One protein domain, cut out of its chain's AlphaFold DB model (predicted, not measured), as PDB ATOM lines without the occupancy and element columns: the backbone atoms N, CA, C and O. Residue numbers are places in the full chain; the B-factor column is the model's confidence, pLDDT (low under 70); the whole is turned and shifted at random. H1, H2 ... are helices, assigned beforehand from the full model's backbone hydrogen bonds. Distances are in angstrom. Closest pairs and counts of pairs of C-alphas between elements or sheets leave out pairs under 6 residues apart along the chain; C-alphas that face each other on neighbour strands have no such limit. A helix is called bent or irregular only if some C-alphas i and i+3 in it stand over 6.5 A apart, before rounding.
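What this domain is: This is residues 512 to 621 and 633 to 706 of the 861 residues of the protein "DEAD/DEAH box helicase, putative" of Angomonas deanei (UniProt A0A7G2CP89). An elongated body of helices is built round H6, which lies near its middle, with H2, H4, H10a and the last part of H11 packed about it. H1 packs on H2 at one end, the hairpin of H10b and H11 runs along one side, and H7 runs out as an arm at the other end. The 184 printed residues hold eleven named helices, H1 to H11 in chain order, and no named strand; the class is all helix. The whole is compact, with a radius of gyration of the C-alphas of 16.8 A, and spans 59 by 32 by 31 A.

Where its parts are: H1, residues 512 to 521, begins at C-alpha 512 (23.002, 20.105, -26.083). H2 is residues 528 to 538, 15.3 A, and H3 544 to 547. H4, 556 to 570, is 21.0 A long. H5, 576 to 582, is only just irregular, with C-alphas 577 and 580 6.9 A apart. H6, 586 to 599, 20.7 A, is irregular, with C-alphas 587 and 590 7.3 A apart. H7, 606 to 621, 22.1 A, ends at C-alpha 621 (-23.930, 36.633, -14.385). H8 is 636 to 639 and H9 645 to 652. H10, 656 to 683, was assigned as one helix by its hydrogen bonds but is bent, C-alphas 668 and 671 being 6.9 A apart; its arms are H10a, 656 to 668, 18.7 A, and H10b, 671 to 683, 18.2 A. H11, 686 to 705, 24.2 A, is irregular, with C-alphas 688 and 691 8.6 A apart, has a kink of 42 degrees near residue 693, and ends at C-alpha 705 (-0.789, 14.557, -18.002).

How they stand to each other: H6 is the hub, touching five helices. With residues 588 to 592 alone it touches H2, closest at the C-alphas of Thr 536 and His 588, 6.9 A. It touches H4 at a steep tilt of 54 degrees, closest at the C-alphas of Val 566 and Ala 593, 6.4 A. Residues 594 to 598 alone touch residues 662 to 666 of H10a, about perpendicular at 88 degrees, closest at the C-alphas of Leu 594 and Val 666, 6.3 A. H6 and H11 touch only at their ends, closest at the C-alphas of Gly 599 and Phe 703, 5.5 A. H3 only just touches H6, with 3 pairs of C-alphas within 8 A, closest at Pro 544 and His 588, 6.5 A. H1 touches H2, closest at the C-alphas of Leu 516 and Ser 538, 5.3 A. H10b and H11 form a helical hairpin at a shallow tilt of 21 degrees, closest at the C-alphas of Val 681 and Val 693, 5.3 A; H4 and H5 form another, closest at the C-alphas of Ala 570 and Gly 576, 4.9 A. H9 touches H4, closest at the C-alphas of Cys 568 and Glu 647, 5.8 A. H8 touches H9, closest at the C-alphas of Phe 637 and Cys 652, 5.8 A. H7 only just touches H10a, with residue 606 alone and 3 pairs of C-alphas within 8 A, closest at Met 606 and Thr 663, 6.3 A. Every O i to N i+4 pair is within hydrogen-bond range in H1, H2, H4, H7, H9, H10a and H10b, against 8 of 10 in H6, 14 of 16 in H11 and 1 of 3 in H5, where 1 of 4 O i to N i+3 pairs is; H3 and H8 are too short for an O i to N i+4 pair.

The domain as a whole: The two C-alphas farthest apart, those of Gln 621 and Ala 687, are 59.5 A apart. Residues 622 to 632 are not printed, and C-alphas 621 and 633 are 13.8 A apart across this cut. Of the links that are printed whole, none is long. The mean pLDDT of the printed part is 80.1, and 19 residues are under 70, among them 573 to 581.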
ATOM      1  N   SER A 512      24.022  20.433 -27.084       90.88
ATOM      2  CA  SER A 512      23.002  20.105 -26.083       90.88
ATOM      3  C   SER A 512      22.951  18.605 -25.786       90.88
ATOM      4  O   SER A 512      22.798  18.192 -24.636       90.88
ATOM      5  N   VAL A 513      23.101  17.776 -26.823       87.75
ATOM      6  CA  VAL A 513      23.068  16.311 -26.703       87.75
ATOM      7  C   VAL A 513      24.369  15.776 -26.127       87.75
ATOM      8  O   VAL A 513      24.332  14.901 -25.261       87.75
ATOM      9  N   VAL A 514      25.509  16.302 -26.578       88.81
ATOM     10  CA  VAL A 514      26.831  15.878 -26.098       88.81
ATOM     11  C   VAL A 514      26.974  16.184 -24.608       88.81
ATOM     12  O   VAL A 514      27.233  15.278 -23.818       88.81
ATOM     13  N   GLN A 515      26.669  17.418 -24.194       89.88
ATOM     14  CA  GLN A 515      26.711  17.813 -22.784       89.88
ATOM     15  C   GLN A 515      25.710  17.035 -21.927       89.88
ATOM     16  O   GLN A 515      25.938  16.825 -20.735       89.88
ATOM     17  N   LEU A 516      24.567  16.630 -22.487       89.31
ATOM     18  CA  LEU A 516      23.623  15.777 -21.771       89.31
ATOM     19  C   LEU A 516      24.214  14.379 -21.555       89.31
ATOM     20  O   LEU A 516      24.220  13.902 -20.423       89.31
ATOM     21  N   ALA A 517      24.741  13.748 -22.605       86.44
ATOM     22  CA  ALA A 517      25.335  12.416 -22.526       86.44
ATOM     23  C   ALA A 517      26.521  12.369 -21.546       86.44
ATOM     24  O   ALA A 517      26.576  11.485 -20.695       86.44
ATOM     25  N   GLU A 518      27.415  13.361 -21.589       88.12
ATOM     26  CA  GLU A 518      28.554  13.463 -20.665       88.12
ATOM     27  C   GLU A 518      28.113  13.581 -19.200       88.12
ATOM     28  O   GLU A 518      28.651  12.903 -18.321       88.12
ATOM     29  N   ARG A 519      27.095  14.408 -18.919       87.56
ATOM     30  CA  ARG A 519      26.551  14.529 -17.559       87.56
ATOM     31  C   ARG A 519      25.888  13.236 -17.099       87.56
ATOM     32  O   ARG A 519      26.067  12.858 -15.943       87.56
ATOM     33  N   LEU A 520      25.159  12.546 -17.975       86.06
ATOM     34  CA  LEU A 520      24.501  11.281 -17.642       86.06
ATOM     35  C   LEU A 520      25.499  10.151 -17.385       86.06
ATOM     36  O   LEU A 520      25.283   9.380 -16.455       86.06
ATOM     37  N   ALA A 521      26.612  10.099 -18.120       83.50
ATOM     38  CA  ALA A 521      27.663   9.101 -17.917       83.50
ATOM     39  C   ALA A 521      28.290   9.166 -16.509       83.50
ATOM     40  O   ALA A 521      28.785   8.164 -15.994       83.50
ATOM     41  N   SER A 522      28.241  10.331 -15.855       81.00
ATOM     42  CA  SER A 522      28.716  10.501 -14.475       81.00
ATOM     43  C   SER A 522      27.742   9.990 -13.399       81.00
ATOM     44  O   SER A 522      28.086   9.979 -12.215       81.00
ATOM     45  N   LEU A 523      26.530   9.561 -13.781       80.00
ATOM     46  CA  LEU A 523      25.435   9.219 -12.870       80.00
ATOM     47  C   LEU A 523      25.087   7.727 -12.959       80.00
ATOM     48  O   LEU A 523      24.779   7.205 -14.021       80.00
ATOM     49  N   SER A 524      25.072   7.032 -11.819       67.44
ATOM     50  CA  SER A 524      24.824   5.582 -11.766       67.44
ATOM     51  C   SER A 524      23.337   5.191 -11.761       67.44
ATOM     52  O   SER A 524      23.001   4.090 -12.192       67.44
ATOM     53  N   ALA A 525      22.443   6.073 -11.294       68.50
ATOM     54  CA  ALA A 525      20.983   5.915 -11.338       68.50
ATOM     55  C   ALA A 525      20.287   7.251 -10.994       68.50
ATOM     56  O   ALA A 525      19.969   7.495  -9.828       68.50
ATOM     57  N   PRO A 526      20.103   8.164 -11.961       70.88
ATOM     58  CA  PRO A 526      19.547   9.479 -11.666       70.88
ATOM     59  C   PRO A 526      18.022   9.433 -11.481       70.88
ATOM     60  O   PRO A 526      17.296   8.879 -12.306       70.88
ATOM     61  N   ASP A 527      17.536  10.063 -10.409       74.06
ATOM     62  CA  ASP A 527      16.108  10.325 -10.201       74.06
ATOM     63  C   ASP A 527      15.562  11.239 -11.324       74.06
ATOM     64  O   ASP A 527      16.306  12.021 -11.924       74.06
ATOM     65  N   LEU A 528      14.245  11.198 -11.581       74.00
ATOM     66  CA  LEU A 528      13.561  12.022 -12.603       74.00
ATOM     67  C   LEU A 528      13.928  13.513 -12.506       74.00
ATOM     68  O   LEU A 528      14.058  14.224 -13.499       74.00
ATOM     69  N   THR A 529      14.102  13.971 -11.276       73.25
ATOM     70  CA  THR A 529      14.459  15.329 -10.886       73.25
ATOM     71  C   THR A 529      15.883  15.709 -11.280       73.25
ATOM     72  O   THR A 529      16.103  16.788 -11.823       73.25
ATOM     73  N   THR A 530      16.836  14.806 -11.052       77.81
ATOM     74  CA  THR A 530      18.244  14.974 -11.429       77.81
ATOM     75  C   THR A 530      18.387  14.943 -12.946       77.81
ATOM     76  O   THR A 530      19.117  15.744 -13.517       77.81
ATOM     77  N   LEU A 531      17.629  14.077 -13.622       80.00
ATOM     78  CA  LEU A 531      17.564  14.047 -15.085       80.00
ATOM     79  C   LEU A 531      17.017  15.346 -15.670       80.00
ATOM     80  O   LEU A 531      17.548  15.848 -16.660       80.00
ATOM     81  N   TRP A 532      15.974  15.900 -15.051       81.94
ATOM     82  CA  TRP A 532      15.429  17.187 -15.453       81.94
ATOM     83  C   TRP A 532      16.446  18.317 -15.256       81.94
ATOM     84  O   TRP A 532      16.655  19.103 -16.175       81.94
ATOM     85  N   GLU A 533      17.152  18.354 -14.122       83.50
ATOM     86  CA  GLU A 533      18.247  19.308 -13.896       83.50
ATOM     87  C   GLU A 533      19.325  19.177 -14.980       83.50
ATOM     88  O   GLU A 533      19.660  20.170 -15.629       83.50
ATOM     89  N   CYS A 534      19.819  17.960 -15.238       84.56
ATOM     90  CA  CYS A 534      20.809  17.703 -16.284       84.56
ATOM     91  C   CYS A 534      20.334  18.212 -17.647       84.56
ATOM     92  O   CYS A 534      21.079  18.915 -18.322       84.56
ATOM     93  N   LEU A 535      19.085  17.932 -18.029       86.88
ATOM     94  CA  LEU A 535      18.522  18.407 -19.290       86.88
ATOM     95  C   LEU A 535      18.462  19.941 -19.345       86.88
ATOM     96  O   LEU A 535      18.875  20.532 -20.342       86.88
ATOM     97  N   THR A 536      18.003  20.597 -18.275       85.00
ATOM     98  CA  THR A 536      17.915  22.066 -18.229       85.00
ATOM     99  C   THR A 536      19.274  22.758 -18.278       85.00
ATOM    100  O   THR A 536      19.380  23.813 -18.901       85.00
ATOM    101  N   LEU A 537      20.302  22.169 -17.662       85.19
ATOM    102  CA  LEU A 537      21.653  22.731 -17.612       85.19
ATOM    103  C   LEU A 537      22.496  22.404 -18.851       85.19
ATOM    104  O   LEU A 537      23.432  23.145 -19.141       85.19
ATOM    105  N   SER A 538      22.196  21.311 -19.556       86.81
ATOM    106  CA  SER A 538      22.921  20.913 -20.771       86.81
ATOM    107  C   SER A 538      22.331  21.503 -22.054       86.81
ATOM    108  O   SER A 538      23.041  21.601 -23.045       86.81
ATOM    109  N   SER A 539      21.053  21.900 -22.073       87.19
ATOM    110  CA  SER A 539      20.384  22.308 -23.319       87.19
ATOM    111  C   SER A 539      20.552  23.798 -23.627       87.19
ATOM    112  O   SER A 539      20.030  24.656 -22.909       87.19
ATOM    113  N   GLU A 540      21.190  24.130 -24.753       85.25
ATOM    114  CA  GLU A 540      21.307  25.513 -25.235       85.25
ATOM    115  C   GLU A 540      19.932  26.117 -25.560       85.25
ATOM    116  O   GLU A 540      19.695  27.310 -25.372       85.25
ATOM    117  N   GLU A 541      18.991  25.300 -26.023       84.00
ATOM    118  CA  GLU A 541      17.632  25.702 -26.377       84.00
ATOM    119  C   GLU A 541      16.870  26.243 -25.178       84.00
ATOM    120  O   GLU A 541      16.116  27.201 -25.330       84.00
ATOM    121  N   LEU A 542      17.081  25.627 -24.012       84.69
ATOM    122  CA  LEU A 542      16.442  25.970 -22.743       84.69
ATOM    123  C   LEU A 542      17.210  27.060 -21.987       84.69
ATOM    124  O   LEU A 542      16.785  27.486 -20.913       84.69
ATOM    125  N   ALA A 543      18.335  27.536 -22.527       82.19
ATOM    126  CA  ALA A 543      19.086  28.610 -21.906       82.19
ATOM    127  C   ALA A 543      18.233  29.890 -21.851       82.19
ATOM    128  O   ALA A 543      17.671  30.290 -22.878       82.19
ATOM    129  N   PRO A 544      18.186  30.609 -20.710       75.50
ATOM    130  CA  PRO A 544      17.353  31.801 -20.564       75.50
ATOM    131  C   PRO A 544      17.587  32.851 -21.653       75.50
ATOM    132  O   PRO A 544      16.659  33.528 -22.090       75.50
ATOM    133  N   ARG A 545      18.822  32.957 -22.161       69.75
ATOM    134  CA  ARG A 545      19.180  33.815 -23.305       69.75
ATOM    135  C   ARG A 545      18.408  33.513 -24.596       69.75
ATOM    136  O   ARG A 545      18.106  34.455 -25.317       69.75
ATOM    137  N   ASN A 546      18.100  32.243 -24.859       71.81
ATOM    138  CA  ASN A 546      17.483  31.753 -26.094       71.81
ATOM    139  C   ASN A 546      15.961  31.614 -25.979       71.81
ATOM    140  O   ASN A 546      15.268  31.643 -26.994       71.81
ATOM    141  N   VAL A 547      15.463  31.443 -24.754       70.12
ATOM    142  CA  VAL A 547      14.032  31.356 -24.448       70.12
ATOM    143  C   VAL A 547      13.414  32.741 -24.226       70.12
ATOM    144  O   VAL A 547      12.254  32.950 -24.552       70.12
ATOM    145  N   GLY A 548      14.176  33.698 -23.687       66.38
ATOM    146  CA  GLY A 548      13.674  35.038 -23.380       66.38
ATOM    147  C   GLY A 548      13.107  35.155 -21.963       66.38
ATOM    148  O   GLY A 548      13.576  34.492 -21.033       66.38
ATOM    149  N   GLU A 549      12.127  36.040 -21.768       60.66
ATOM    150  CA  GLU A 549      11.572  36.342 -20.442       60.66
ATOM    151  C   GLU A 549      10.850  35.159 -19.792       60.66
ATOM    152  O   GLU A 549      10.847  35.081 -18.568       60.66
ATOM    153  N   ALA A 550      10.322  34.188 -20.549       66.50
ATOM    154  CA  ALA A 550       9.708  32.996 -19.956       66.50
ATOM    155  C   ALA A 550      10.677  32.224 -19.039       66.50
ATOM    156  O   ALA A 550      10.263  31.650 -18.031       66.50
ATOM    157  N   ALA A 551      11.982  32.283 -19.327       75.56
ATOM    158  CA  ALA A 551      13.032  31.674 -18.512       75.56
ATOM    159  C   ALA A 551      13.881  32.681 -17.713       75.56
ATOM    160  O   ALA A 551      14.557  32.269 -16.774       75.56
ATOM    161  N   LYS A 552      13.856  33.985 -18.030       72.88
ATOM    162  CA  LYS A 552      14.587  35.027 -17.281       72.88
ATOM    163  C   LYS A 552      13.723  35.661 -16.191       72.88
ATOM    164  O   LYS A 552      12.537  35.895 -16.390       72.88
ATOM    165  N   VAL A 553      14.331  35.995 -15.056       76.00
ATOM    166  CA  VAL A 553      13.690  36.840 -14.037       76.00
ATOM    167  C   VAL A 553      13.808  38.300 -14.473       76.00
ATOM    168  O   VAL A 553      14.918  38.813 -14.612       76.00
ATOM    169  N   THR A 554      12.681  38.960 -14.716       63.91
ATOM    170  CA  THR A 554      12.628  40.305 -15.313       63.91
ATOM    171  C   THR A 554      12.729  41.414 -14.279       63.91
ATOM    172  O   THR A 554      13.210  42.508 -14.574       63.91
ATOM    173  N   ASP A 555      12.244  41.157 -13.063       66.88
ATOM    174  CA  ASP A 555      12.146  42.163 -12.015       66.88
ATOM    175  C   ASP A 555      12.274  41.568 -10.594       66.88
ATOM    176  O   ASP A 555      12.107  40.361 -10.382       66.88
ATOM    177  N   PRO A 556      12.582  42.401  -9.578       70.44
ATOM    178  CA  PRO A 556      12.757  41.929  -8.204       70.44
ATOM    179  C   PRO A 556      11.472  41.409  -7.540       70.44
ATOM    180  O   PRO A 556      11.549  40.714  -6.525       70.44
ATOM    181  N   ALA A 557      10.284  41.785  -8.023       72.12
ATOM    182  CA  ALA A 557       9.027  41.261  -7.495       72.12
ATOM    183  C   ALA A 557       8.799  39.829  -7.996       72.12
ATOM    184  O   ALA A 557       8.487  38.954  -7.192       72.12
ATOM    185  N   GLU A 558       9.071  39.577  -9.274       79.00
ATOM    186  CA  GLU A 558       9.069  38.251  -9.879       79.00
ATOM    187  C   GLU A 558      10.105  37.335  -9.218       79.00
ATOM    188  O   GLU A 558       9.784  36.206  -8.862       79.00
ATOM    189  N   GLY A 559      11.319  37.832  -8.952       80.06
ATOM    190  CA  GLY A 559      12.339  37.067  -8.226       80.06
ATOM    191  C   GLY A 559      11.889  36.645  -6.820       80.06
ATOM    192  O   GLY A 559      12.109  35.506  -6.411       80.06
ATOM    193  N   ARG A 560      11.194  37.528  -6.089       84.06
ATOM    194  CA  ARG A 560      10.601  37.197  -4.779       84.06
ATOM    195  C   ARG A 560       9.452  36.197  -4.905       84.06
ATOM    196  O   ARG A 560       9.395  35.253  -4.124       84.06
ATOM    197  N   ALA A 561       8.574  36.373  -5.891       86.69
ATOM    198  CA  ALA A 561       7.488  35.439  -6.173       86.69
ATOM    199  C   ALA A 561       8.018  34.039  -6.527       86.69
ATOM    200  O   ALA A 561       7.503  33.042  -6.027       86.69
ATOM    201  N   LEU A 562       9.095  33.967  -7.313       88.94
ATOM    202  CA  LEU A 562       9.780  32.725  -7.654       88.94
ATOM    203  C   LEU A 562      10.373  32.048  -6.412       88.94
ATOM    204  O   LEU A 562      10.220  30.842  -6.248       88.94
ATOM    205  N   GLN A 563      10.988  32.806  -5.499       88.06
ATOM    206  CA  GLN A 563      11.475  32.257  -4.228       88.06
ATOM    207  C   GLN A 563      10.337  31.700  -3.362       88.06
ATOM    208  O   GLN A 563      10.494  30.634  -2.765       88.06
ATOM    209  N   THR A 564       9.188  32.381  -3.303       88.81
ATOM    210  CA  THR A 564       7.991  31.864  -2.620       88.81
ATOM    211  C   THR A 564       7.512  30.567  -3.267       88.81
ATOM    212  O   THR A 564       7.297  29.583  -2.561       88.81
ATOM    213  N   LEU A 565       7.428  30.525  -4.602       89.69
ATOM    214  CA  LEU A 565       7.044  29.329  -5.348       89.69
ATOM    215  C   LEU A 565       7.983  28.154  -5.053       89.69
ATOM    216  O   LEU A 565       7.516  27.076  -4.699       89.69
ATOM    217  N   VAL A 566       9.297  28.369  -5.130       88.69
ATOM    218  CA  VAL A 566      10.318  27.348  -4.849       88.69
ATOM    219  C   VAL A 566      10.195  26.807  -3.422       88.69
ATOM    220  O   VAL A 566      10.250  25.595  -3.220       88.69
ATOM    221  N   ARG A 567       9.959  27.676  -2.429       86.62
ATOM    222  CA  ARG A 567       9.730  27.254  -1.036       86.62
ATOM    223  C   ARG A 567       8.493  26.373  -0.903       86.62
ATOM    224  O   ARG A 567       8.556  25.354  -0.225       86.62
ATOM    225  N   CYS A 568       7.391  26.737  -1.556       85.81
ATOM    226  CA  CYS A 568       6.175  25.930  -1.548       85.81
ATOM    227  C   CYS A 568       6.385  24.599  -2.277       85.81
ATOM    228  O   CYS A 568       5.989  23.562  -1.754       85.81
ATOM    229  N   LEU A 569       7.076  24.584  -3.419       83.56
ATOM    230  CA  LEU A 569       7.408  23.350  -4.134       83.56
ATOM    231  C   LEU A 569       8.260  22.409  -3.273       83.56
ATOM    232  O   LEU A 569       7.975  21.218  -3.228       83.56
ATOM    233  N   ALA A 570       9.237  22.932  -2.526       80.94
ATOM    234  CA  ALA A 570      10.096  22.137  -1.644       80.94
ATOM    235  C   ALA A 570       9.339  21.397  -0.522       80.94
ATOM    236  O   ALA A 570       9.850  20.414   0.009       80.94
ATOM    237  N   THR A 571       8.122  21.827  -0.166       78.25
ATOM    238  CA  THR A 571       7.280  21.118   0.817       78.25
ATOM    239  C   THR A 571       6.591  19.873   0.260       78.25
ATOM    240  O   THR A 571       6.129  19.033   1.034       78.25
ATOM    241  N   LEU A 572       6.524  19.714  -1.066       73.56
ATOM    242  CA  LEU A 572       5.883  18.553  -1.673       73.56
ATOM    243  C   LEU A 572       6.756  17.305  -1.452       73.56
ATOM    244  O   LEU A 572       7.944  17.339  -1.764       73.56
ATOM    245  N   PRO A 573       6.197  16.163  -1.005       65.62
ATOM    246  CA  PRO A 573       6.965  14.931  -0.785       65.62
ATOM    247  C   PRO A 573       7.729  14.466  -2.034       65.62
ATOM    248  O   PRO A 573       8.845  13.966  -1.943       65.62
ATOM    249  N   ALA A 574       7.136  14.707  -3.208       60.69
ATOM    250  CA  ALA A 574       7.701  14.437  -4.527       60.69
ATOM    251  C   ALA A 574       8.917  15.316  -4.893       60.69
ATOM    252  O   ALA A 574       9.652  14.993  -5.823       60.69
ATOM    253  N   VAL A 575       9.103  16.434  -4.188       65.19
ATOM    254  CA  VAL A 575      10.054  17.517  -4.490       65.19
ATOM    255  C   VAL A 575      10.957  17.828  -3.287       65.19
ATOM    256  O   VAL A 575      11.941  18.536  -3.427       65.19
ATOM    257  N   GLY A 576      10.728  17.256  -2.103       58.31
ATOM    258  CA  GLY A 576      11.523  17.551  -0.901       58.31
ATOM    259  C   GLY A 576      13.028  17.279  -1.042       58.31
ATOM    260  O   GLY A 576      13.837  17.940  -0.398       58.31
ATOM    261  N   ARG A 577      13.430  16.366  -1.940       59.69
ATOM    262  CA  ARG A 577      14.845  16.101  -2.282       59.69
ATOM    263  C   ARG A 577      15.467  17.157  -3.209       59.69
ATOM    264  O   ARG A 577      16.686  17.243  -3.293       59.69
ATOM    265  N   LEU A 578      14.649  17.977  -3.872       61.34
ATOM    266  CA  LEU A 578      15.069  18.997  -4.840       61.34
ATOM    267  C   LEU A 578      15.553  20.300  -4.207       61.34
ATOM    268  O   LEU A 578      16.138  21.119  -4.911       61.34
ATOM    269  N   ALA A 579      15.355  20.499  -2.898       61.16
ATOM    270  CA  ALA A 579      15.773  21.724  -2.217       61.16
ATOM    271  C   ALA A 579      17.260  22.054  -2.464       61.16
ATOM    272  O   ALA A 579      17.600  23.205  -2.715       61.16
ATOM    273  N   ALA A 580      18.121  21.031  -2.493       62.88
ATOM    274  CA  ALA A 580      19.560  21.161  -2.737       62.88
ATOM    275  C   ALA A 580      19.942  21.467  -4.201       62.88
ATOM    276  O   ALA A 580      21.096  21.794  -4.480       62.88
ATOM    277  N   HIS A 581      19.007  21.321  -5.142       66.56
ATOM    278  CA  HIS A 581      19.237  21.544  -6.570       66.56
ATOM    279  C   HIS A 581      18.900  22.979  -6.989       66.56
ATOM    280  O   HIS A 581      19.510  23.501  -7.919       66.56
ATOM    281  N   PHE A 582      17.988  23.659  -6.282       72.94
ATOM    282  CA  PHE A 582      17.604  25.036  -6.616       72.94
ATOM    283  C   PHE A 582      18.776  26.021  -6.567       72.94
ATOM    284  O   PHE A 582      18.861  26.895  -7.428       72.94
ATOM    285  N   ASP A 583      19.713  25.828  -5.639       71.81
ATOM    286  CA  ASP A 583      20.902  26.679  -5.513       71.81
ATOM    287  C   ASP A 583      21.882  26.509  -6.691       71.81
ATOM    288  O   ASP A 583      22.636  27.424  -7.008       71.81
ATOM    289  N   LYS A 584      21.852  25.360  -7.385       71.75
ATOM    290  CA  LYS A 584      22.758  25.037  -8.504       71.75
ATOM    291  C   LYS A 584      22.249  25.503  -9.866       71.75
ATOM    292  O   LYS A 584      23.022  25.576 -10.817       71.75
ATOM    293  N   LEU A 585      20.954  25.800  -9.977       74.19
ATOM    294  CA  LEU A 585      20.307  26.105 -11.255       74.19
ATOM    295  C   LEU A 585      20.623  27.513 -11.778       74.19
ATOM    296  O   LEU A 585      20.451  27.759 -12.973       74.19
ATOM    297  N   GLY A 586      21.077  28.432 -10.917       80.25
ATOM    298  CA  GLY A 586      21.447  29.795 -11.305       80.25
ATOM    299  C   GLY A 586      20.357  30.475 -12.144       80.25
ATOM    300  O   GLY A 586      19.217  30.628 -11.704       80.25
ATOM    301  N   GLU A 587      20.690  30.842 -13.383       78.38
ATOM    302  CA  GLU A 587      19.762  31.498 -14.317       78.38
ATOM    303  C   GLU A 587      18.612  30.587 -14.800       78.38
ATOM    304  O   GLU A 587      17.568  31.089 -15.212       78.38
ATOM    305  N   HIS A 588      18.754  29.259 -14.724       84.12
ATOM    306  CA  HIS A 588      17.741  28.288 -15.167       84.12
ATOM    307  C   HIS A 588      16.652  28.017 -14.115       84.12
ATOM    308  O   HIS A 588      15.687  27.300 -14.393       84.12
ATOM    309  N   LEU A 589      16.776  28.599 -12.913       87.69
ATOM    310  CA  LEU A 589      15.877  28.353 -11.782       87.69
ATOM    311  C   LEU A 589      14.404  28.595 -12.133       87.69
ATOM    312  O   LEU A 589      13.546  27.790 -11.772       87.69
ATOM    313  N   LYS A 590      14.107  29.688 -12.847       88.00
ATOM    314  CA  LYS A 590      12.735  30.041 -13.232       88.00
ATOM    315  C   LYS A 590      12.119  28.962 -14.120       88.00
ATOM    316  O   LYS A 590      11.064  28.438 -13.782       88.00
ATOM    317  N   LEU A 591      12.802  28.592 -15.205       89.00
ATOM    318  CA  LEU A 591      12.351  27.548 -16.129       89.00
ATOM    319  C   LEU A 591      12.086  26.237 -15.384       89.00
ATOM    320  O   LEU A 591      11.012  25.648 -15.514       89.00
ATOM    321  N   PHE A 592      13.043  25.814 -14.558       87.19
ATOM    322  CA  PHE A 592      12.944  24.574 -13.800       87.19
ATOM    323  C   PHE A 592      11.749  24.581 -12.839       87.19
ATOM    324  O   PHE A 592      10.952  23.641 -12.840       87.19
ATOM    325  N   ALA A 593      11.601  25.643 -12.040       88.75
ATOM    326  CA  ALA A 593      10.553  25.751 -11.032       88.75
ATOM    327  C   ALA A 593       9.154  25.858 -11.649       88.75
ATOM    328  O   ALA A 593       8.224  25.235 -11.143       88.75
ATOM    329  N   LEU A 594       8.996  26.602 -12.748       89.94
ATOM    330  CA  LEU A 594       7.706  26.761 -13.423       89.94
ATOM    331  C   LEU A 594       7.215  25.450 -14.038       89.94
ATOM    332  O   LEU A 594       6.060  25.073 -13.850       89.94
ATOM    333  N   LEU A 595       8.093  24.716 -14.721       86.81
ATOM    334  CA  LEU A 595       7.731  23.435 -15.334       86.81
ATOM    335  C   LEU A 595       7.498  22.347 -14.285       86.81
ATOM    336  O   LEU A 595       6.602  21.519 -14.447       86.81
ATOM    337  N   LEU A 596       8.240  22.385 -13.176       85.94
ATOM    338  CA  LEU A 596       7.968  21.530 -12.028       85.94
ATOM    339  C   LEU A 596       6.612  21.867 -11.393       85.94
ATOM    340  O   LEU A 596       5.838  20.957 -11.100       85.94
ATOM    341  N   ALA A 597       6.292  23.152 -11.221       87.62
ATOM    342  CA  ALA A 597       5.002  23.604 -10.701       87.62
ATOM    343  C   ALA A 597       3.837  23.189 -11.606       87.62
ATOM    344  O   ALA A 597       2.788  22.778 -11.112       87.62
ATOM    345  N   TYR A 598       4.036  23.236 -12.923       86.81
ATOM    346  CA  TYR A 598       3.075  22.745 -13.904       86.81
ATOM    347  C   TYR A 598       2.894  21.223 -13.813       86.81
ATOM    348  O   TYR A 598       1.778  20.726 -13.670       86.81
ATOM    349  N   GLY A 599       3.995  20.465 -13.801       79.88
ATOM    350  CA  GLY A 599       3.958  19.007 -13.669       79.88
ATOM    351  C   GLY A 599       3.363  18.533 -12.338       79.88
ATOM    352  O   GLY A 599       2.771  17.462 -12.276       79.88
ATOM    353  N   THR A 600       3.470  19.323 -11.270       80.44
ATOM    354  CA  THR A 600       2.901  19.014  -9.943       80.44
ATOM    355  C   THR A 600       1.496  19.586  -9.719       80.44
ATOM    356  O   THR A 600       0.947  19.388  -8.639       80.44
ATOM    357  N   ARG A 601       0.894  20.249 -10.722       82.00
ATOM    358  CA  ARG A 601      -0.419  20.931 -10.644       82.00
ATOM    359  C   ARG A 601      -0.506  22.052  -9.608       82.00
ATOM    360  O   ARG A 601      -1.594  22.423  -9.171       82.00
ATOM    361  N   VAL A 602       0.633  22.617  -9.224       86.00
ATOM    362  CA  VAL A 602       0.681  23.868  -8.461       86.00
ATOM    363  C   VAL A 602       0.262  25.039  -9.345       86.00
ATOM    364  O   VAL A 602      -0.455  25.932  -8.899       86.00
ATOM    365  N   LEU A 603       0.701  25.016 -10.603       85.75
ATOM    366  CA  LEU A 603       0.334  25.979 -11.634       85.75
ATOM    367  C   LEU A 603      -0.624  25.308 -12.633       85.75
ATOM    368  O   LEU A 603      -0.258  24.273 -13.197       85.75
ATOM    369  N   PRO A 604      -1.830  25.860 -12.864       81.00
ATOM    370  CA  PRO A 604      -2.743  25.336 -13.875       81.00
ATOM    371  C   PRO A 604      -2.231  25.657 -15.287       81.00
ATOM    372  O   PRO A 604      -1.541  26.657 -15.487       81.00
ATOM    373  N   GLY A 605      -2.608  24.847 -16.282       76.75
ATOM    374  CA  GLY A 605      -2.481  25.249 -17.691       76.75
ATOM    375  C   GLY A 605      -3.466  26.375 -18.034       76.75
ATOM    376  O   GLY A 605      -4.554  26.418 -17.450       76.75
ATOM    377  N   MET A 606      -3.127  27.264 -18.977       75.31
ATOM    378  CA  MET A 606      -3.948  28.456 -19.251       75.31
ATOM    379  C   MET A 606      -5.344  28.093 -19.746       75.31
ATOM    380  O   MET A 606      -6.309  28.653 -19.252       75.31
ATOM    381  N   LEU A 607      -5.484  27.083 -20.612       74.44
ATOM    382  CA  LEU A 607      -6.803  26.617 -21.061       74.44
ATOM    383  C   LEU A 607      -7.717  26.227 -19.889       74.44
ATOM    384  O   LEU A 607      -8.898  26.569 -19.868       74.44
ATOM    385  N   HIS A 608      -7.178  25.524 -18.888       77.00
ATOM    386  CA  HIS A 608      -7.945  25.152 -17.699       77.00
ATOM    387  C   HIS A 608      -8.283  26.377 -16.839       77.00
ATOM    388  O   HIS A 608      -9.394  26.489 -16.312       77.00
ATOM    389  N   TYR A 609      -7.334  27.306 -16.717       79.94
ATOM    390  CA  TYR A 609      -7.531  28.571 -16.025       79.94
ATOM    391  C   TYR A 609      -8.645  29.406 -16.679       79.94
ATOM    392  O   TYR A 609      -9.614  29.753 -16.006       79.94
ATOM    393  N   GLU A 610      -8.575  29.641 -17.990       77.94
ATOM    394  CA  GLU A 610      -9.551  30.414 -18.769       77.94
ATOM    395  C   GLU A 610     -10.948  29.796 -18.715       77.94
ATOM    396  O   GLU A 610     -11.920  30.493 -18.431       77.94
ATOM    397  N   GLN A 611     -11.062  28.475 -18.891       80.62
ATOM    398  CA  GLN A 611     -12.342  27.774 -18.740       80.62
ATOM    399  C   GLN A 611     -12.939  27.967 -17.344       80.62
ATOM    400  O   GLN A 611     -14.148  28.150 -17.201       80.62
ATOM    401  N   THR A 612     -12.106  27.951 -16.302       80.75
ATOM    402  CA  THR A 612     -12.563  28.144 -14.921       80.75
ATOM    403  C   THR A 612     -13.009  29.585 -14.673       80.75
ATOM    404  O   THR A 612     -14.022  29.800 -14.000       80.75
ATOM    405  N   VAL A 613     -12.289  30.570 -15.221       81.00
ATOM    406  CA  VAL A 613     -12.673  31.988 -15.177       81.00
ATOM    407  C   VAL A 613     -14.022  32.186 -15.865       81.00
ATOM    408  O   VAL A 613     -14.939  32.711 -15.233       81.00
ATOM    409  N   LEU A 614     -14.185  31.671 -17.089       81.12
ATOM    410  CA  LEU A 614     -15.433  31.744 -17.855       81.12
ATOM    411  C   LEU A 614     -16.603  31.111 -17.097       81.12
ATOM    412  O   LEU A 614     -17.625  31.757 -16.886       81.12
ATOM    413  N   GLN A 615     -16.439  29.890 -16.581       81.12
ATOM    414  CA  GLN A 615     -17.490  29.214 -15.814       81.12
ATOM    415  C   GLN A 615     -17.883  29.973 -14.541       81.12
ATOM    416  O   GLN A 615     -19.054  29.987 -14.152       81.12
ATOM    417  N   ARG A 616     -16.920  30.583 -13.835       80.88
ATOM    418  CA  ARG A 616     -17.230  31.404 -12.656       80.88
ATOM    419  C   ARG A 616     -17.906  32.715 -13.058       80.88
ATOM    420  O   ARG A 616     -18.804  33.150 -12.343       80.88
ATOM    421  N   GLN A 617     -17.520  33.309 -14.184       79.44
ATOM    422  CA  GLN A 617     -18.135  34.516 -14.727       79.44
ATOM    423  C   GLN A 617     -19.588  34.267 -15.153       79.44
ATOM    424  O   GLN A 617     -20.465  35.029 -14.753       79.44
ATOM    425  N   GLU A 618     -19.870  33.159 -15.840       80.44
ATOM    426  CA  GLU A 618     -21.231  32.722 -16.182       80.44
ATOM    427  C   GLU A 618     -22.095  32.516 -14.929       80.44
ATOM    428  O   GLU A 618     -23.233  32.980 -14.861       80.44
ATOM    429  N   LYS A 619     -21.546  31.878 -13.885       80.25
ATOM    430  CA  LYS A 619     -22.240  31.723 -12.594       80.25
ATOM    431  C   LYS A 619     -22.501  33.061 -11.904       80.25
ATOM    432  O   LYS A 619     -23.534  33.214 -11.254       80.25
ATOM    433  N   LEU A 620     -21.585  34.024 -12.026       76.25
ATOM    434  CA  LEU A 620     -21.757  35.362 -11.461       76.25
ATOM    435  C   LEU A 620     -22.846  36.145 -12.204       76.25
ATOM    436  O   LEU A 620     -23.663  36.794 -11.558       76.25
ATOM    437  N   GLN A 621     -22.891  36.036 -13.535       73.25
ATOM    438  CA  GLN A 621     -23.930  36.633 -14.385       73.25
ATOM    439  C   GLN A 621     -25.326  36.060 -14.095       73.25
ATOM    440  O   GLN A 621     -26.324  36.760 -14.235       73.25
ATOM    441  N   GLN A 633     -12.077  37.909 -10.922       69.06
ATOM    442  CA  GLN A 633     -10.649  37.609 -10.838       69.06
ATOM    443  C   GLN A 633     -10.457  36.274 -10.109       69.06
ATOM    444  O   GLN A 633     -10.828  36.131  -8.946       69.06
ATOM    445  N   VAL A 634      -9.902  35.284 -10.807       79.94
ATOM    446  CA  VAL A 634      -9.484  34.003 -10.218       79.94
ATOM    447  C   VAL A 634      -7.972  34.020 -10.111       79.94
ATOM    448  O   VAL A 634      -7.292  34.219 -11.118       79.94
ATOM    449  N   HIS A 635      -7.424  33.793  -8.921       85.25
ATOM    450  CA  HIS A 635      -5.978  33.676  -8.783       85.25
ATOM    451  C   HIS A 635      -5.499  32.302  -9.297       85.25
ATOM    452  O   HIS A 635      -6.039  31.290  -8.849       85.25
ATOM    453  N   PRO A 636      -4.477  32.191 -10.175       85.19
ATOM    454  CA  PRO A 636      -4.024  30.895 -10.699       85.19
ATOM    455  C   PRO A 636      -3.685  29.866  -9.606       85.19
ATOM    456  O   PRO A 636      -4.104  28.713  -9.684       85.19
ATOM    457  N   PHE A 637      -3.004  30.294  -8.536       89.25
ATOM    458  CA  PHE A 637      -2.664  29.427  -7.398       89.25
ATOM    459  C   PHE A 637      -3.854  29.028  -6.498       89.25
ATOM    460  O   PHE A 637      -3.693  28.147  -5.655       89.25
ATOM    461  N   GLU A 638      -5.060  29.590  -6.673       84.00
ATOM    462  CA  GLU A 638      -6.269  29.036  -6.027       84.00
ATOM    463  C   GLU A 638      -6.587  27.633  -6.549       84.00
ATOM    464  O   GLU A 638      -7.138  26.812  -5.816       84.00
ATOM    465  N   LEU A 639      -6.230  27.367  -7.809       82.06
ATOM    466  CA  LEU A 639      -6.454  26.092  -8.488       82.06
ATOM    467  C   LEU A 639      -5.348  25.067  -8.183       82.06
ATOM    468  O   LEU A 639      -5.385  23.962  -8.712       82.06
ATOM    469  N   ALA A 640      -4.376  25.413  -7.331       81.69
ATOM    470  CA  ALA A 640      -3.251  24.545  -7.007       81.69
ATOM    471  C   ALA A 640      -3.702  23.263  -6.282       81.69
ATOM    472  O   ALA A 640      -4.234  23.313  -5.163       81.69
ATOM    473  N   GLU A 641      -3.421  22.104  -6.876       77.50
ATOM    474  CA  GLU A 641      -3.688  20.782  -6.302       77.50
ATOM    475  C   GLU A 641      -2.471  20.256  -5.515       77.50
ATOM    476  O   GLU A 641      -1.333  20.643  -5.756       77.50
ATOM    477  N   GLY A 642      -2.693  19.377  -4.533       71.88
ATOM    478  CA  GLY A 642      -1.608  18.654  -3.846       71.88
ATOM    479  C   GLY A 642      -0.758  19.446  -2.837       71.88
ATOM    480  O   GLY A 642       0.048  18.837  -2.139       71.88
ATOM    481  N   ILE A 643      -0.954  20.763  -2.705       78.88
ATOM    482  CA  ILE A 643      -0.255  21.624  -1.731       78.88
ATOM    483  C   ILE A 643      -1.090  21.787  -0.446       78.88
ATOM    484  O   ILE A 643      -2.320  21.920  -0.540       78.88
ATOM    485  N   PRO A 644      -0.476  21.828   0.756       84.88
ATOM    486  CA  PRO A 644      -1.218  22.103   1.978       84.88
ATOM    487  C   PRO A 644      -1.792  23.533   2.007       84.88
ATOM    488  O   PRO A 644      -1.355  24.454   1.314       84.88
ATOM    489  N   ALA A 645      -2.848  23.731   2.799       82.88
ATOM    490  CA  ALA A 645      -3.638  24.963   2.758       82.88
ATOM    491  C   ALA A 645      -2.868  26.221   3.210       82.88
ATOM    492  O   ALA A 645      -3.247  27.327   2.825       82.88
ATOM    493  N   ALA A 646      -1.819  26.073   4.026       84.81
ATOM    494  CA  ALA A 646      -1.000  27.193   4.490       84.81
ATOM    495  C   ALA A 646      -0.111  27.736   3.360       84.81
ATOM    496  O   ALA A 646      -0.086  28.939   3.107       84.81
ATOM    497  N   GLU A 647       0.544  26.845   2.624       85.69
ATOM    498  CA  GLU A 647       1.394  27.160   1.482       85.69
ATOM    499  C   GLU A 647       0.564  27.661   0.297       85.69
ATOM    500  O   GLU A 647       0.978  28.602  -0.376       85.69
ATOM    501  N   ARG A 648      -0.652  27.131   0.085       87.00
ATOM    502  CA  ARG A 648      -1.571  27.678  -0.929       87.00
ATOM    503  C   ARG A 648      -1.912  29.147  -0.658       87.00
ATOM    504  O   ARG A 648      -1.968  29.931  -1.600       87.00
ATOM    505  N   LYS A 649      -2.108  29.542   0.607       87.69
ATOM    506  CA  LYS A 649      -2.341  30.954   0.964       87.69
ATOM    507  C   LYS A 649      -1.129  31.826   0.638       87.69
ATOM    508  O   LYS A 649      -1.307  32.848  -0.004       87.69
ATOM    509  N   LEU A 650       0.080  31.376   0.982       88.69
ATOM    510  CA  LEU A 650       1.324  32.084   0.642       88.69
ATOM    511  C   LEU A 650       1.507  32.263  -0.871       88.69
ATOM    512  O   LEU A 650       2.008  33.292  -1.316       88.69
ATOM    513  N   LEU A 651       1.099  31.276  -1.671       89.44
ATOM    514  CA  LEU A 651       1.102  31.401  -3.128       89.44
ATOM    515  C   LEU A 651       0.055  32.405  -3.621       89.44
ATOM    516  O   LEU A 651       0.332  33.148  -4.555       89.44
ATOM    517  N   CYS A 652      -1.121  32.470  -2.997       88.88
ATOM    518  CA  CYS A 652      -2.147  33.465  -3.334       88.88
ATOM    519  C   CYS A 652      -1.765  34.899  -2.919       88.88
ATOM    520  O   CYS A 652      -2.372  35.842  -3.414       88.88
ATOM    521  N   ASP A 653      -0.755  35.074  -2.058       89.75
ATOM    522  CA  ASP A 653      -0.182  36.390  -1.739       89.75
ATOM    523  C   ASP A 653       0.732  36.925  -2.862       89.75
ATOM    524  O   ASP A 653       1.129  38.095  -2.847       89.75
ATOM    525  N   ILE A 654       1.097  36.088  -3.846       88.19
ATOM    526  CA  ILE A 654       1.821  36.535  -5.040       88.19
ATOM    527  C   ILE A 654       0.900  37.468  -5.842       88.19
ATOM    528  O   ILE A 654      -0.254  37.122  -6.070       88.19
ATOM    529  N   PRO A 655       1.377  38.635  -6.316       83.06
ATOM    530  CA  PRO A 655       0.555  39.525  -7.128       83.06
ATOM    531  C   PRO A 655      -0.023  38.822  -8.364       83.06
ATOM    532  O   PRO A 655       0.728  38.218  -9.135       83.06
ATOM    533  N   LEU A 656      -1.333  38.976  -8.592       81.62
ATOM    534  CA  LEU A 656      -2.054  38.364  -9.715       81.62
ATOM    535  C   LEU A 656      -1.358  38.563 -11.080       81.62
ATOM    536  O   LEU A 656      -1.210  37.570 -11.795       81.62
ATOM    537  N   PRO A 657      -0.842  39.760 -11.441       74.88
ATOM    538  CA  PRO A 657      -0.132  39.940 -12.710       74.88
ATOM    539  C   PRO A 657       1.107  39.045 -12.847       74.88
ATOM    540  O   PRO A 657       1.398  38.542 -13.927       74.88
ATOM    541  N   ILE A 658       1.834  38.800 -11.751       80.44
ATOM    542  CA  ILE A 658       3.021  37.932 -11.752       80.44
ATOM    543  C   ILE A 658       2.603  36.464 -11.864       80.44
ATOM    544  O   ILE A 658       3.212  35.712 -12.620       80.44
ATOM    545  N   ALA A 659       1.540  36.058 -11.167       84.69
ATOM    546  CA  ALA A 659       1.013  34.700 -11.271       84.69
ATOM    547  C   ALA A 659       0.539  34.376 -12.701       84.69
ATOM    548  O   ALA A 659       0.864  33.314 -13.225       84.69
ATOM    549  N   LEU A 660      -0.150  35.313 -13.361       81.50
ATOM    550  CA  LEU A 660      -0.551  35.180 -14.767       81.50
ATOM    551  C   LEU A 660       0.654  35.102 -15.712       81.50
ATOM    552  O   LEU A 660       0.660  34.288 -16.635       81.50
ATOM    553  N   ARG A 661       1.705  35.894 -15.463       79.44
ATOM    554  CA  ARG A 661       2.967  35.807 -16.217       79.44
ATOM    555  C   ARG A 661       3.636  34.443 -16.065       79.44
ATOM    556  O   ARG A 661       4.139  33.918 -17.051       79.44
ATOM    557  N   PHE A 662       3.614  33.846 -14.873       87.38
ATOM    558  CA  PHE A 662       4.105  32.480 -14.667       87.38
ATOM    559  C   PHE A 662       3.296  31.449 -15.453       87.38
ATOM    560  O   PHE A 662       3.895  30.574 -16.075       87.38
ATOM    561  N   THR A 663       1.966  31.566 -15.478       83.94
ATOM    562  CA  THR A 663       1.110  30.683 -16.282       83.94
ATOM    563  C   THR A 663       1.416  30.809 -17.776       83.94
ATOM    564  O   THR A 663       1.672  29.794 -18.416       83.94
ATOM    565  N   ARG A 664       1.493  32.033 -18.316       80.00
ATOM    566  CA  ARG A 664       1.846  32.278 -19.729       80.00
ATOM    567  C   ARG A 664       3.247  31.766 -20.078       80.00
ATOM    568  O   ARG A 664       3.427  31.097 -21.089       80.00
ATOM    569  N   ALA A 665       4.228  31.993 -19.201       82.62
ATOM    570  CA  ALA A 665       5.593  31.510 -19.398       82.62
ATOM    571  C   ALA A 665       5.659  29.979 -19.525       82.62
ATOM    572  O   ALA A 665       6.438  29.464 -20.322       82.62
ATOM    573  N   VAL A 666       4.836  29.236 -18.776       85.00
ATOM    574  CA  VAL A 666       4.755  27.774 -18.921       85.00
ATOM    575  C   VAL A 666       4.271  27.378 -20.316       85.00
ATOM    576  O   VAL A 666       4.822  26.444 -20.890       85.00
ATOM    577  N   GLU A 667       3.289  28.078 -20.884       78.62
ATOM    578  CA  GLU A 667       2.765  27.766 -22.221       78.62
ATOM    579  C   GLU A 667       3.782  28.000 -23.332       78.62
ATOM    580  O   GLU A 667       3.867  27.208 -24.268       78.62
ATOM    581  N   GLU A 668       4.592  29.047 -23.200       76.31
ATOM    582  CA  GLU A 668       5.689  29.330 -24.126       76.31
ATOM    583  C   GLU A 668       6.815  28.289 -24.007       76.31
ATOM    584  O   GLU A 668       7.406  27.866 -25.003       76.31
ATOM    585  N   LEU A 669       7.101  27.839 -22.781       83.38
ATOM    586  CA  LEU A 669       8.158  26.872 -22.488       83.38
ATOM    587  C   LEU A 669       7.800  25.442 -22.901       83.38
ATOM    588  O   LEU A 669       8.668  24.691 -23.351       83.38
ATOM    589  N   LEU A 670       6.544  25.039 -22.722       83.38
ATOM    590  CA  LEU A 670       6.136  23.639 -22.796       83.38
ATOM    591  C   LEU A 670       6.436  22.981 -24.159       83.38
ATOM    592  O   LEU A 670       7.042  21.906 -24.155       83.38
ATOM    593  N   PRO A 671       6.115  23.584 -25.326       78.62
ATOM    594  CA  PRO A 671       6.414  22.983 -26.628       78.62
ATOM    595  C   PRO A 671       7.916  22.789 -26.854       78.62
ATOM    596  O   PRO A 671       8.345  21.781 -27.422       78.62
ATOM    597  N   LEU A 672       8.721  23.747 -26.389       81.62
ATOM    598  CA  LEU A 672      10.172  23.703 -26.498       81.62
ATOM    599  C   LEU A 672      10.753  22.564 -25.657       81.62
ATOM    600  O   LEU A 672      11.570  21.789 -26.147       81.62
ATOM    601  N   VAL A 673      10.296  22.442 -24.413       85.62
ATOM    602  CA  VAL A 673      10.732  21.412 -23.465       85.62
ATOM    603  C   VAL A 673      10.344  20.027 -23.949       85.62
ATOM    604  O   VAL A 673      11.183  19.134 -23.969       85.62
ATOM    605  N   VAL A 674       9.100  19.854 -24.394       83.44
ATOM    606  CA  VAL A 674       8.607  18.591 -24.955       83.44
ATOM    607  C   VAL A 674       9.477  18.147 -26.129       83.44
ATOM    608  O   VAL A 674       9.872  16.983 -26.188       83.44
ATOM    609  N   ARG A 675       9.851  19.075 -27.017       84.06
ATOM    610  CA  ARG A 675      10.758  18.799 -28.137       84.06
ATOM    611  C   ARG A 675      12.158  18.393 -27.673       84.06
ATOM    612  O   ARG A 675      12.697  17.424 -28.192       84.06
ATOM    613  N   VAL A 676      12.741  19.101 -26.705       88.06
ATOM    614  CA  VAL A 676      14.080  18.779 -26.171       88.06
ATOM    615  C   VAL A 676      14.076  17.421 -25.460       88.06
ATOM    616  O   VAL A 676      14.990  16.628 -25.657       88.06
ATOM    617  N   VAL A 677      13.029  17.105 -24.693       87.75
ATOM    618  CA  VAL A 677      12.877  15.797 -24.038       87.75
ATOM    619  C   VAL A 677      12.699  14.681 -25.070       87.75
ATOM    620  O   VAL A 677      13.342  13.642 -24.947       87.75
ATOM    621  N   ALA A 678      11.882  14.886 -26.109       85.38
ATOM    622  CA  ALA A 678      11.738  13.918 -27.199       85.38
ATOM    623  C   ALA A 678      13.074  13.677 -27.920       85.38
ATOM    624  O   ALA A 678      13.451  12.533 -28.173       85.38
ATOM    625  N   ALA A 679      13.834  14.744 -28.168       86.81
ATOM    626  CA  ALA A 679      15.156  14.646 -28.760       86.81
ATOM    627  C   ALA A 679      16.142  13.890 -27.858       86.81
ATOM    628  O   ALA A 679      16.881  13.039 -28.346       86.81
ATOM    629  N   ALA A 680      16.128  14.129 -26.544       87.69
ATOM    630  CA  ALA A 680      16.946  13.380 -25.590       87.69
ATOM    631  C   ALA A 680      16.613  11.876 -25.604       87.69
ATOM    632  O   ALA A 680      17.516  11.046 -25.627       87.69
ATOM    633  N   VAL A 681      15.327  11.515 -25.661       87.06
ATOM    634  CA  VAL A 681      14.877  10.113 -25.734       87.06
ATOM    635  C   VAL A 681      15.383   9.414 -26.997       87.06
ATOM    636  O   VAL A 681      15.777   8.253 -26.928       87.06
ATOM    637  N   GLU A 682      15.377  10.098 -28.141       87.81
ATOM    638  CA  GLU A 682      15.805   9.519 -29.421       87.81
ATOM    639  C   GLU A 682      17.328   9.539 -29.643       87.81
ATOM    640  O   GLU A 682      17.841   8.757 -30.444       87.81
ATOM    641  N   THR A 683      18.058  10.434 -28.971       86.56
ATOM    642  CA  THR A 683      19.512  10.603 -29.161       86.56
ATOM    643  C   THR A 683      20.367   9.758 -28.223       86.56
ATOM    644  O   THR A 683      21.508   9.438 -28.572       86.56
ATOM    645  N   LEU A 684      19.843   9.411 -27.046       83.31
ATOM    646  CA  LEU A 684      20.526   8.564 -26.076       83.31
ATOM    647  C   LEU A 684      20.459   7.093 -26.497       83.31
ATOM    648  O   LEU A 684      19.421   6.600 -26.938       83.31
ATOM    649  N   ASP A 685      21.569   6.373 -26.329       76.44
ATOM    650  CA  ASP A 685      21.599   4.934 -26.579       76.44
ATOM    651  C   ASP A 685      20.843   4.190 -25.467       76.44
ATOM    652  O   ASP A 685      21.147   4.335 -24.280       76.44
ATOM    653  N   GLY A 686      19.861   3.374 -25.853       70.00
ATOM    654  CA  GLY A 686      19.083   2.554 -24.929       70.00
ATOM    655  C   GLY A 686      19.912   1.487 -24.208       70.00
ATOM    656  O   GLY A 686      19.523   1.080 -23.113       70.00
ATOM    657  N   ALA A 687      21.045   1.058 -24.777       68.25
ATOM    658  CA  ALA A 687      21.932   0.080 -24.148       68.25
ATOM    659  C   ALA A 687      22.713   0.675 -22.964       68.25
ATOM    660  O   ALA A 687      22.819   0.043 -21.914       68.25
ATOM    661  N   GLU A 688      23.219   1.901 -23.113       74.00
ATOM    662  CA  GLU A 688      24.013   2.581 -22.081       74.00
ATOM    663  C   GLU A 688      23.136   3.353 -21.084       74.00
ATOM    664  O   GLU A 688      23.395   3.349 -19.882       74.00
ATOM    665  N   HIS A 689      22.063   3.985 -21.568       76.88
ATOM    666  CA  HIS A 689      21.274   4.961 -20.811       76.88
ATOM    667  C   HIS A 689      19.800   4.552 -20.640       76.88
ATOM    668  O   HIS A 689      18.939   5.406 -20.424       76.88
ATOM    669  N   GLY A 690      19.470   3.257 -20.713       76.19
ATOM    670  CA  GLY A 690      18.081   2.775 -20.721       76.19
ATOM    671  C   GLY A 690      17.206   3.274 -19.556       76.19
ATOM    672  O   GLY A 690      16.040   3.622 -19.757       76.19
ATOM    673  N   SER A 691      17.760   3.391 -18.343       77.12
ATOM    674  CA  SER A 691      17.046   3.938 -17.175       77.12
ATOM    675  C   SER A 691      16.734   5.436 -17.313       77.12
ATOM    676  O   SER A 691      15.640   5.878 -16.942       77.12
ATOM    677  N   ALA A 692      17.657   6.208 -17.890       79.94
ATOM    678  CA  ALA A 692      17.480   7.629 -18.166       79.94
ATOM    679  C   ALA A 692      16.445   7.848 -19.276       79.94
ATOM    680  O   ALA A 692      15.555   8.681 -19.122       79.94
ATOM    681  N   VAL A 693      16.488   7.042 -20.344       82.56
ATOM    682  CA  VAL A 693      15.515   7.085 -21.450       82.56
ATOM    683  C   VAL A 693      14.092   6.828 -20.946       82.56
ATOM    684  O   VAL A 693      13.194   7.628 -21.209       82.56
ATOM    685  N   LEU A 694      13.878   5.768 -20.158       81.00
ATOM    686  CA  LEU A 694      12.568   5.474 -19.558       81.00
ATOM    687  C   LEU A 694      12.073   6.614 -18.662       81.00
ATOM    688  O   LEU A 694      10.881   6.926 -18.629       81.00
ATOM    689  N   SER A 695      12.985   7.254 -17.942       80.12
ATOM    690  CA  SER A 695      12.661   8.380 -17.074       80.12
ATOM    691  C   SER A 695      12.339   9.647 -17.872       80.12
ATOM    692  O   SER A 695      11.383  10.333 -17.533       80.12
ATOM    693  N   PHE A 696      13.024   9.922 -18.986       83.88
ATOM    694  CA  PHE A 696      12.644  11.004 -19.897       83.88
ATOM    695  C   PHE A 696      11.300  10.746 -20.585       83.88
ATOM    696  O   PHE A 696      10.506  11.675 -20.721       83.88
ATOM    697  N   MET A 697      10.977   9.498 -20.941       82.44
ATOM    698  CA  MET A 697       9.637   9.145 -21.429       82.44
ATOM    699  C   MET A 697       8.560   9.420 -20.369       82.44
ATOM    700  O   MET A 697       7.506   9.977 -20.681       82.44
ATOM    701  N   ARG A 698       8.841   9.094 -19.101       80.00
ATOM    702  CA  ARG A 698       7.959   9.436 -17.973       80.00
ATOM    703  C   ARG A 698       7.848  10.942 -17.776       80.00
ATOM    704  O   ARG A 698       6.745  11.419 -17.554       80.00
ATOM    705  N   LEU A 699       8.945  11.689 -17.904       81.50
ATOM    706  CA  LEU A 699       8.951  13.150 -17.815       81.50
ATOM    707  C   LEU A 699       8.100  13.779 -18.924       81.50
ATOM    708  O   LEU A 699       7.282  14.660 -18.669       81.50
ATOM    709  N   HIS A 700       8.250  13.289 -20.152       82.06
ATOM    710  CA  HIS A 700       7.422  13.693 -21.276       82.06
ATOM    711  C   HIS A 700       5.943  13.443 -20.951       82.06
ATOM    712  O   HIS A 700       5.132  14.364 -20.998       82.06
ATOM    713  N   GLN A 701       5.591  12.232 -20.507       80.12
ATOM    714  CA  GLN A 701       4.228  11.899 -20.088       80.12
ATOM    715  C   GLN A 701       3.728  12.766 -18.917       80.12
ATOM    716  O   GLN A 701       2.563  13.162 -18.913       80.12
ATOM    717  N   SER A 702       4.594  13.108 -17.959       77.56
ATOM    718  CA  SER A 702       4.284  14.000 -16.837       77.56
ATOM    719  C   SER A 702       3.808  15.367 -17.301       77.56
ATOM    720  O   SER A 702       2.835  15.888 -16.757       77.56
ATOM    721  N   PHE A 703       4.457  15.936 -18.314       80.00
ATOM    722  CA  PHE A 703       4.068  17.222 -18.881       80.00
ATOM    723  C   PHE A 703       2.733  17.149 -19.631       80.00
ATOM    724  O   PHE A 703       1.899  18.038 -19.473       80.00
ATOM    725  N   TYR A 704       2.479  16.065 -20.369       74.75
ATOM    726  CA  TYR A 704       1.189  15.864 -21.044       74.75
ATOM    727  C   TYR A 704       0.029  15.636 -20.069       74.75
ATOM    728  O   TYR A 704      -1.073  16.120 -20.301       74.75
ATOM    729  N   GLN A 705       0.255  14.899 -18.978       74.38
ATOM    730  CA  GLN A 705      -0.789  14.557 -18.002       74.38
ATOM    731  C   GLN A 705      -0.904  15.558 -16.841       74.38
ATOM    732  O   GLN A 705      -1.743  15.364 -15.953       74.38
ATOM    733  N   GLN A 706      -0.047  16.588 -16.827       74.12
ATOM    734  CA  GLN A 706       0.166  17.486 -15.687       74.12
ATOM    735  C   GLN A 706       0.315  16.687 -14.388       74.12
ATOM    736  O   GLN A 706      -0.461  16.850 -13.450       74.12
TER     737      GLN A 706